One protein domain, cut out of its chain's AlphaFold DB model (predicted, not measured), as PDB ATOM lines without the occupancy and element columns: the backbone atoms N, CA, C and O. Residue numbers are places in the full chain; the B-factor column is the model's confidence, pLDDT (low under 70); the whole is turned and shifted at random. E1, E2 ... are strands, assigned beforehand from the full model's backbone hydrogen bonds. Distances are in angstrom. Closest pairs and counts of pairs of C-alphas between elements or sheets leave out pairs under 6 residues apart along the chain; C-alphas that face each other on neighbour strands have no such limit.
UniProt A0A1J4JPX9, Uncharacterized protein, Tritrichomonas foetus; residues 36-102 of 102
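Overview. This is residues 36 to 102 of the 102 residues of an uncharacterized protein of Tritrichomonas foetus (UniProt A0A1J4JPX9). With little regular structure, the printed part is a loose, elongated frame: a two-strand ribbon, E1 and E4, stands apart from a three-strand sheet, E3 - E2 - E5, and long links join them. Its 67 residues hold five named strands, E1 to E5 in chain order, and no named helix; both sheets are antiparallel. The class is all strand, with 24 residues in named elements; the radius of gyration of the C-alphas is 13.7 A and the spans are 39 by 24 by 17 A.

Along the chain. E1, residues 36 to 39, begins at C-alpha 36 (141.261, 164.537, 144.738) and is 10.3 A long. E2 is residues 53 to 58, 16.3 A; E3 65 to 70, 14.9 A; E4 82 to 86, 13.5 A. E5, residues 99 to 101, 6.7 A, ends at C-alpha 101 (134.061, 170.698, 150.694).

Arrangement. E1 and E4 are antiparallel at 160 degrees, with N 85 and O 36 2.8 A apart. E2 and E3 form a hairpin, N 67 to O 55 2.8 A. E5 pairs with E2, N 58 to O 99 2.9 A.

Size, cuts and confidence. The printed part has no cut. The links E1 to E2, E3 to E4 and E4 to E5 are long. Residues 45 to 47 and 89 to 94 have pLDDT under 70.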
ATOM      1  N   TYR A  36     141.519 163.169 145.159       95.06
ATOM      2  CA  TYR A  36     141.261 164.537 144.738       95.06
ATOM      3  C   TYR A  36     142.571 165.178 144.294       95.06
ATOM      4  O   TYR A  36     143.634 164.865 144.829       95.06
ATOM      5  N   SER A  37     142.492 166.071 143.311       95.69
ATOM      6  CA  SER A  37     143.650 166.808 142.813       95.69
ATOM      7  C   SER A  37     143.502 168.281 143.152       95.69
ATOM      8  O   SER A  37     142.432 168.858 142.965       95.69
ATOM      9  N   LEU A  38     144.579 168.888 143.637       93.88
ATOM     10  CA  LEU A  38     144.675 170.329 143.849       93.88
ATOM     11  C   LEU A  38     145.823 170.866 142.994       93.88
ATOM     12  O   LEU A  38     146.856 170.206 142.858       93.88
ATOM     13  N   LYS A  39     145.625 172.054 142.421       90.88
ATOM     14  CA  LYS A  39     146.632 172.781 141.649       90.88
ATOM     15  C   LYS A  39     146.842 174.162 142.273       90.88
ATOM     16  O   LYS A  39     145.861 174.835 142.583       90.88
ATOM     17  N   THR A  40     148.092 174.574 142.479       88.75
ATOM     18  CA  THR A  40     148.410 175.953 142.880       88.75
ATOM     19  C   THR A  40     148.235 176.918 141.715       88.75
ATOM     20  O   THR A  40     148.393 176.535 140.553       88.75
ATOM     21  N   SER A  41     147.929 178.177 142.033       85.38
ATOM     22  CA  SER A  41     147.920 179.256 141.047       85.38
ATOM     23  C   SER A  41     149.275 179.378 140.346       85.38
ATOM     24  O   SER A  41     150.311 178.919 140.838       85.38
ATOM     25  N   ASP A  42     149.257 180.001 139.177       83.12
ATOM     26  CA  ASP A  42     150.440 180.399 138.419       83.12
ATOM     27  C   ASP A  42     151.035 181.732 138.896       83.12
ATOM     28  O   ASP A  42     152.116 182.106 138.447       83.12
ATOM     29  N   ASP A  43     150.364 182.422 139.822       76.75
ATOM     30  CA  ASP A  43     150.809 183.698 140.375       76.75
ATOM     31  C   ASP A  43     152.137 183.557 141.142       76.75
ATOM     32  O   ASP A  43     152.207 183.029 142.254       76.75
ATOM     33  N   ILE A  44     153.206 184.055 140.519       70.25
ATOM     34  CA  ILE A  44     154.573 184.059 141.054       70.25
ATOM     35  C   ILE A  44     154.738 185.126 142.149       70.25
ATOM     36  O   ILE A  44     155.588 184.984 143.028       70.25
ATOM     37  N   LEU A  45     153.938 186.195 142.114       67.69
ATOM     38  CA  LEU A  45     154.035 187.324 143.043       67.69
ATOM     39  C   LEU A  45     153.305 187.051 144.362       67.69
ATOM     40  O   LEU A  45     153.529 187.747 145.353       67.69
ATOM     41  N   SER A  46     152.454 186.026 144.382       65.50
ATOM     42  CA  SER A  46     151.528 185.740 145.467       65.50
ATOM     43  C   SER A  46     151.685 184.292 145.949       65.50
ATOM     44  O   SER A  46     150.957 183.396 145.517       65.50
ATOM     45  N   PRO A  47     152.629 184.016 146.870       64.56
ATOM     46  CA  PRO A  47     152.950 182.662 147.326       64.56
ATOM     47  C   PRO A  47     151.917 182.118 148.333       64.56
ATOM     48  O   PRO A  47     152.265 181.459 149.320       64.56
ATOM     49  N   PHE A  48     150.628 182.408 148.136       73.56
ATOM     50  CA  PHE A  48     149.546 181.919 148.988       73.56
ATOM     51  C   PHE A  48     149.216 180.469 148.638       73.56
ATOM     52  O   PHE A  48     148.206 180.151 148.014       73.56
ATOM     53  N   HIS A  49     150.092 179.563 149.054       81.19
ATOM     54  CA  HIS A  49     149.875 178.136 148.883       81.19
ATOM     55  C   HIS A  49     149.054 177.564 150.038       81.19
ATOM     56  O   HIS A  49     149.297 177.850 151.216       81.19
ATOM     57  N   LEU A  50     148.084 176.720 149.696       88.75
ATOM     58  CA  LEU A  50     147.286 175.987 150.668       88.75
ATOM     59  C   LEU A  50     148.194 175.042 151.475       88.75
ATOM     60  O   LEU A  50     148.825 174.154 150.909       88.75
ATOM     61  N   ARG A  51     148.254 175.229 152.802       90.75
ATOM     62  CA  ARG A  51     149.082 174.400 153.706       90.75
ATOM     63  C   ARG A  51     148.292 173.491 154.636       90.75
ATOM     64  O   ARG A  51     148.784 172.445 155.038       90.75
ATOM     65  N   SER A  52     147.086 173.896 155.012       93.00
ATOM     66  CA  SER A  52     146.254 173.142 155.947       93.00
ATOM     67  C   SER A  52     144.823 173.146 155.443       93.00
ATOM     68  O   SER A  52     144.261 174.215 155.214       93.00
ATOM     69  N   TRP A  53     144.242 171.965 155.272       95.19
ATOM     70  CA  TRP A  53     142.886 171.798 154.755       95.19
ATOM     71  C   TRP A  53     142.258 170.505 155.265       95.19
ATOM     72  O   TRP A  53     142.934 169.614 155.791       95.19
ATOM     73  N   LYS A  54     140.939 170.405 155.123       95.81
ATOM     74  CA  LYS A  54     140.188 169.181 155.382       95.81
ATOM     75  C   LYS A  54     139.296 168.917 154.192       95.81
ATOM     76  O   LYS A  54     138.685 169.838 153.680       95.81
ATOM     77  N   ILE A  55     139.177 167.655 153.812       96.06
ATOM     78  CA  ILE A  55     138.119 167.246 152.898       96.06
ATOM     79  C   ILE A  55     136.978 166.705 153.737       96.06
ATOM     80  O   ILE A  55     137.178 165.815 154.570       96.06
ATOM     81  N   GLU A  56     135.780 167.235 153.535       96.00
ATOM     82  CA  GLU A  56     134.593 166.823 154.272       96.00
ATOM     83  C   GLU A  56     133.437 166.493 153.329       96.00
ATOM     84  O   GLU A  56     133.202 167.188 152.343       96.00
ATOM     85  N   GLY A  57     132.695 165.437 153.662       95.62
ATOM     86  CA  GLY A  57     131.518 164.991 152.927       95.62
ATOM     87  C   GLY A  57     130.224 165.204 153.709       95.62
ATOM     88  O   GLY A  57     130.180 164.995 154.923       95.62
ATOM     89  N   SER A  58     129.152 165.589 153.017       96.88
ATOM     90  CA  SER A  58     127.808 165.718 153.588       96.88
ATOM     91  C   SER A  58     126.717 165.280 152.606       96.88
ATOM     92  O   SER A  58     126.895 165.312 151.389       96.88
ATOM     93  N   ASN A  59     125.567 164.876 153.147       97.00
ATOM     94  CA  ASN A  59     124.335 164.629 152.391       97.00
ATOM     95  C   ASN A  59     123.214 165.625 152.735       97.00
ATOM     96  O   ASN A  59     122.219 165.676 152.020       97.00
ATOM     97  N   ASP A  60     123.381 166.438 153.782       96.50
ATOM     98  CA  ASP A  60     122.350 167.343 154.310       96.50
ATOM     99  C   ASP A  60     122.829 168.799 154.489       96.50
ATOM    100  O   ASP A  60     122.051 169.655 154.905       96.50
ATOM    101  N   ARG A  61     124.104 169.090 154.184       96.38
ATOM    102  CA  ARG A  61     124.813 170.370 154.412       96.38
ATOM    103  C   ARG A  61     124.937 170.795 155.882       96.38
ATOM    104  O   ARG A  61     125.538 171.833 156.158       96.38
ATOM    105  N   ARG A  62     124.411 170.014 156.825       96.06
ATOM    106  CA  ARG A  62     124.393 170.314 158.265       96.06
ATOM    107  C   ARG A  62     125.446 169.499 159.002       96.06
ATOM    108  O   ARG A  62     126.209 170.048 159.791       96.06
ATOM    109  N   LYS A  63     125.513 168.199 158.723       95.88
ATOM    110  CA  LYS A  63     126.485 167.268 159.294       95.88
ATOM    111  C   LYS A  63     127.565 166.979 158.264       95.88
ATOM    112  O   LYS A  63     127.274 166.566 157.142       95.88
ATOM    113  N   TRP A  64     128.810 167.182 158.668       95.50
ATOM    114  CA  TRP A  64     129.983 167.003 157.823       95.50
ATOM    115  C   TRP A  64     130.862 165.906 158.409       95.50
ATOM    116  O   TRP A  64     131.204 165.937 159.591       95.50
ATOM    117  N   LYS A  65     131.195 164.908 157.589       93.75
ATOM    118  CA  LYS A  65     132.135 163.846 157.945       93.75
ATOM    119  C   LYS A  65     133.496 164.181 157.355       93.75
ATOM    120  O   LYS A  65     133.613 164.324 156.141       93.75
ATOM    121  N   LYS A  66     134.523 164.243 158.202       94.00
ATOM    122  CA  LYS A  66     135.914 164.369 157.759       94.00
ATOM    123  C   LYS A  66     136.331 163.125 156.974       94.00
ATOM    124  O   LYS A  66     136.217 162.014 157.490       94.00
ATOM    125  N   LEU A  67     136.785 163.337 155.745       93.12
ATOM    126  CA  LEU A  67     137.289 162.315 154.828       93.12
ATOM    127  C   LEU A  67     138.815 162.288 154.844       93.12
ATOM    128  O   LEU A  67     139.417 161.220 154.870       93.12
ATOM    129  N   ASP A  68     139.420 163.472 154.888       94.38
ATOM    130  CA  ASP A  68     140.864 163.647 154.897       94.38
ATOM    131  C   ASP A  68     141.256 164.938 155.631       94.38
ATOM    132  O   ASP A  68     140.422 165.829 155.846       94.38
ATOM    133  N   SER A  69     142.512 165.042 156.056       94.31
ATOM    134  CA  SER A  69     143.046 166.257 156.667       94.31
ATOM    135  C   SER A  69     144.550 166.373 156.522       94.31
ATOM    136  O   SER A  69     145.280 165.458 156.896       94.31
ATOM    137  N   HIS A  70     144.983 167.565 156.133       95.12
ATOM    138  CA  HIS A  70     146.376 167.956 156.012       95.12
ATOM    139  C   HIS A  70     146.662 169.144 156.933       95.12
ATOM    140  O   HIS A  70     145.827 170.039 157.098       95.12
ATOM    141  N   SER A  71     147.836 169.145 157.562       94.94
ATOM    142  CA  SER A  71     148.259 170.187 158.500       94.94
ATOM    143  C   SER A  71     149.707 170.567 158.234       94.94
ATOM    144  O   SER A  71     150.585 169.717 158.347       94.94
ATOM    145  N   ASN A  72     149.953 171.848 157.945       92.38
ATOM    146  CA  ASN A  72     151.272 172.389 157.596       92.38
ATOM    147  C   ASN A  72     151.976 171.592 156.483       92.38
ATOM    148  O   ASN A  72     153.190 171.382 156.517       92.38
ATOM    149  N   ASP A  73     151.196 171.148 155.505       93.31
ATOM    150  CA  ASP A  73     151.666 170.402 154.354       93.31
ATOM    151  C   ASP A  73     152.560 171.285 153.464       93.31
ATOM    152  O   ASP A  73     152.354 172.498 153.312       93.31
ATOM    153  N   LYS A  74     153.604 170.665 152.914       91.75
ATOM    154  CA  LYS A  74     154.634 171.318 152.095       91.75
ATOM    155  C   LYS A  74     154.581 170.902 150.624       91.75
ATOM    156  O   LYS A  74     155.404 171.379 149.847       91.75
ATOM    157  N   THR A  75     153.618 170.065 150.239       92.56
ATOM    158  CA  THR A  75     153.411 169.594 148.861       92.56
ATOM    159  C   THR A  75     153.285 170.767 147.890       92.56
ATOM    160  O   THR A  75     153.890 170.750 146.824       92.56
ATOM    161  N   PHE A  76     152.568 171.817 148.301       89.12
ATOM    162  CA  PHE A  76     152.400 173.058 147.549       89.12
ATOM    163  C   PHE A  76     153.351 174.139 148.071       89.12
ATOM    164  O   PHE A  76     153.055 174.851 149.032       89.12
ATOM    165  N   SER A  77     154.529 174.226 147.462       86.31
ATOM    166  CA  SER A  77     155.567 175.216 147.781       86.31
ATOM    167  C   SER A  77     155.950 176.100 146.591       86.31
ATOM    168  O   SER A  77     156.700 177.052 146.784       86.31
ATOM    169  N   PHE A  78     155.438 175.801 145.394       84.44
ATOM    170  CA  PHE A  78     155.713 176.534 144.163       84.44
ATOM    171  C   PHE A  78     154.430 176.758 143.336       84.44
ATOM    172  O   PHE A  78     153.449 176.013 143.486       84.44
ATOM    173  N   PRO A  79     154.421 177.763 142.440       85.88
ATOM    174  CA  PRO A  79     153.351 177.958 141.465       85.88
ATOM    175  C   PRO A  79     153.184 176.759 140.521       85.88
ATOM    176  O   PRO A  79     154.132 176.008 140.282       85.88
ATOM    177  N   ASN A  80     151.987 176.599 139.952       86.44
ATOM    178  CA  ASN A  80     151.651 175.566 138.960       86.44
ATOM    179  C   ASN A  80     151.883 174.101 139.381       86.44
ATOM    180  O   ASN A  80     151.890 173.202 138.538       86.44
ATOM    181  N   GLN A  81     152.020 173.823 140.674       89.56
ATOM    182  CA  GLN A  81     152.122 172.461 141.177       89.56
ATOM    183  C   GLN A  81     150.745 171.815 141.214       89.56
ATOM    184  O   GLN A  81     149.826 172.348 141.828       89.56
ATOM    185  N   ILE A  82     150.626 170.637 140.610       93.06
ATOM    186  CA  ILE A  82     149.465 169.765 140.750       93.06
ATOM    187  C   ILE A  82     149.850 168.549 141.582       93.06
ATOM    188  O   ILE A  82     150.905 167.945 141.378       93.06
ATOM    189  N   HIS A  83     148.988 168.179 142.518       95.38
ATOM    190  CA  HIS A  83     149.144 166.941 143.261       95.38
ATOM    191  C   HIS A  83     147.800 166.248 143.427       95.38
ATOM    192  O   HIS A  83     146.783 166.906 143.650       95.38
ATOM    193  N   THR A  84     147.818 164.921 143.328       95.94
ATOM    194  CA  THR A  84     146.656 164.065 143.559       95.94
ATOM    195  C   THR A  84     146.849 163.341 144.877       95.94
ATOM    196  O   THR A  84     147.770 162.543 145.020       95.94
ATOM    197  N   PHE A  85     145.966 163.607 145.827       94.56
ATOM    198  CA  PHE A  85     145.963 162.975 147.136       94.56
ATOM    199  C   PHE A  85     145.027 161.771 147.123       94.56
ATOM    200  O   PHE A  85     143.953 161.805 146.515       94.56
ATOM    201  N   GLU A  86     145.432 160.697 147.793       93.19
ATOM    202  CA  GLU A  86     144.600 159.516 148.011       93.19
ATOM    203  C   GLU A  86     143.977 159.541 149.409       93.19
ATOM    204  O   GLU A  86     144.665 159.730 150.415       93.19
ATOM    205  N   ILE A  87     142.671 159.280 149.478       90.00
ATOM    206  CA  ILE A  87     141.968 159.097 150.746       90.00
ATOM    207  C   ILE A  87     142.226 157.671 151.239       90.00
ATOM    208  O   ILE A  87     141.673 156.697 150.718       90.00
ATOM    209  N   LYS A  88     143.078 157.568 152.267       81.69
ATOM    210  CA  LYS A  88     143.529 156.297 152.853       81.69
ATOM    211  C   LYS A  88     142.362 155.419 153.316       81.69
ATOM    212  O   LYS A  88     141.445 155.894 153.984       81.69
ATOM    213  N   ASP A  89     142.468 154.118 153.062       65.25
ATOM    214  CA  ASP A  89     141.454 153.079 153.309       65.25
ATOM    215  C   ASP A  89     140.886 153.043 154.726       65.25
ATOM    216  O   ASP A  89     139.683 152.868 154.890       65.25
ATOM    217  N   GLY A  90     141.705 153.298 155.751       62.84
ATOM    218  CA  GLY A  90     141.232 153.383 157.141       62.84
ATOM    219  C   GLY A  90     140.259 154.543 157.401       62.84
ATOM    220  O   GLY A  90     139.475 154.492 158.346       62.84
ATOM    221  N   ASN A  91     140.277 155.563 156.540       54.59
ATOM    222  CA  ASN A  91     139.382 156.717 156.565       54.59
ATOM    223  C   ASN A  91     138.357 156.702 155.424       54.59
ATOM    224  O   ASN A  91     137.478 157.567 155.414       54.59
ATOM    225  N   ARG A  92     138.424 155.734 154.489       62.44
ATOM    226  CA  ARG A  92     137.454 155.608 153.395       62.44
ATOM    227  C   ARG A  92     136.066 155.417 153.996       62.44
ATOM    228  O   ARG A  92     135.769 154.390 154.615       62.44
ATOM    229  N   PRO A  93     135.154 156.373 153.818       57.47
ATOM    230  CA  PRO A  93     133.768 156.113 154.116       57.47
ATOM    231  C   PRO A  93     133.277 155.097 153.083       57.47
ATOM    232  O   PRO A  93     133.293 155.378 151.892       57.47
ATOM    233  N   LYS A  94     132.686 153.982 153.527       68.75
ATOM    234  CA  LYS A  94     131.682 153.277 152.696       68.75
ATOM    235  C   LYS A  94     130.533 154.215 152.273       68.75
ATOM    236  O   LYS A  94     129.717 153.882 151.421       68.75
ATOM    237  N   SER A  95     130.434 155.365 152.935       80.88
ATOM    238  CA  SER A  95     129.450 156.413 152.729       80.88
ATOM    239  C   SER A  95     129.713 157.189 151.438       80.88
ATOM    240  O   SER A  95     130.822 157.649 151.187       80.88
ATOM    241  N   ARG A  96     128.652 157.394 150.661       92.75
ATOM    242  CA  ARG A  96     128.652 158.288 149.503       92.75
ATOM    243  C   ARG A  96     128.117 159.658 149.912       92.75
ATOM    244  O   ARG A  96     127.232 159.741 150.770       92.75
ATOM    245  N   PHE A  97     128.645 160.714 149.300       95.06
ATOM    246  CA  PHE A  97     128.294 162.096 149.625       95.06
ATOM    247  C   PHE A  97     127.872 162.888 148.394       95.06
ATOM    248  O   PHE A  97     128.512 162.803 147.347       95.06
ATOM    249  N   ARG A  98     126.806 163.680 148.533       97.50
ATOM    250  CA  ARG A  98     126.377 164.668 147.533       97.50
ATOM    251  C   ARG A  98     127.195 165.956 147.599       97.50
ATOM    252  O   ARG A  98     127.381 166.613 146.579       97.50
ATOM    253  N   PHE A  99     127.625 166.350 148.791       98.31
ATOM    254  CA  PHE A  99     128.397 167.567 149.008       98.31
ATOM    255  C   PHE A  99     129.802 167.199 149.443       98.31
ATOM    256  O   PHE A  99     129.957 166.438 150.395       98.31
ATOM    257  N   ILE A 100     130.800 167.776 148.783       97.44
ATOM    258  CA  ILE A 100     132.197 167.714 149.209       97.44
ATOM    259  C   ILE A 100     132.682 169.143 149.398       97.44
ATOM    260  O   ILE A 100     132.429 169.989 148.540       97.44
ATOM    261  N   ARG A 101     133.381 169.418 150.499       97.31
ATOM    262  CA  ARG A 101     134.061 170.698 150.694       97.31
ATOM    263  C   ARG A 101     135.525 170.528 151.076       97.31
ATOM    264  O   ARG A 101     135.872 169.537 151.721       97.31
ATOM    265  N   LEU A 102     136.314 171.514 150.659       95.12
ATOM    266  CA  LEU A 102     137.685 171.809 151.079       95.12
ATOM    267  C   LEU A 102     137.648 172.992 152.046       95.12
ATOM    268  O   LEU A 102     136.927 173.947 151.677       95.12
TER     269      LEU A 102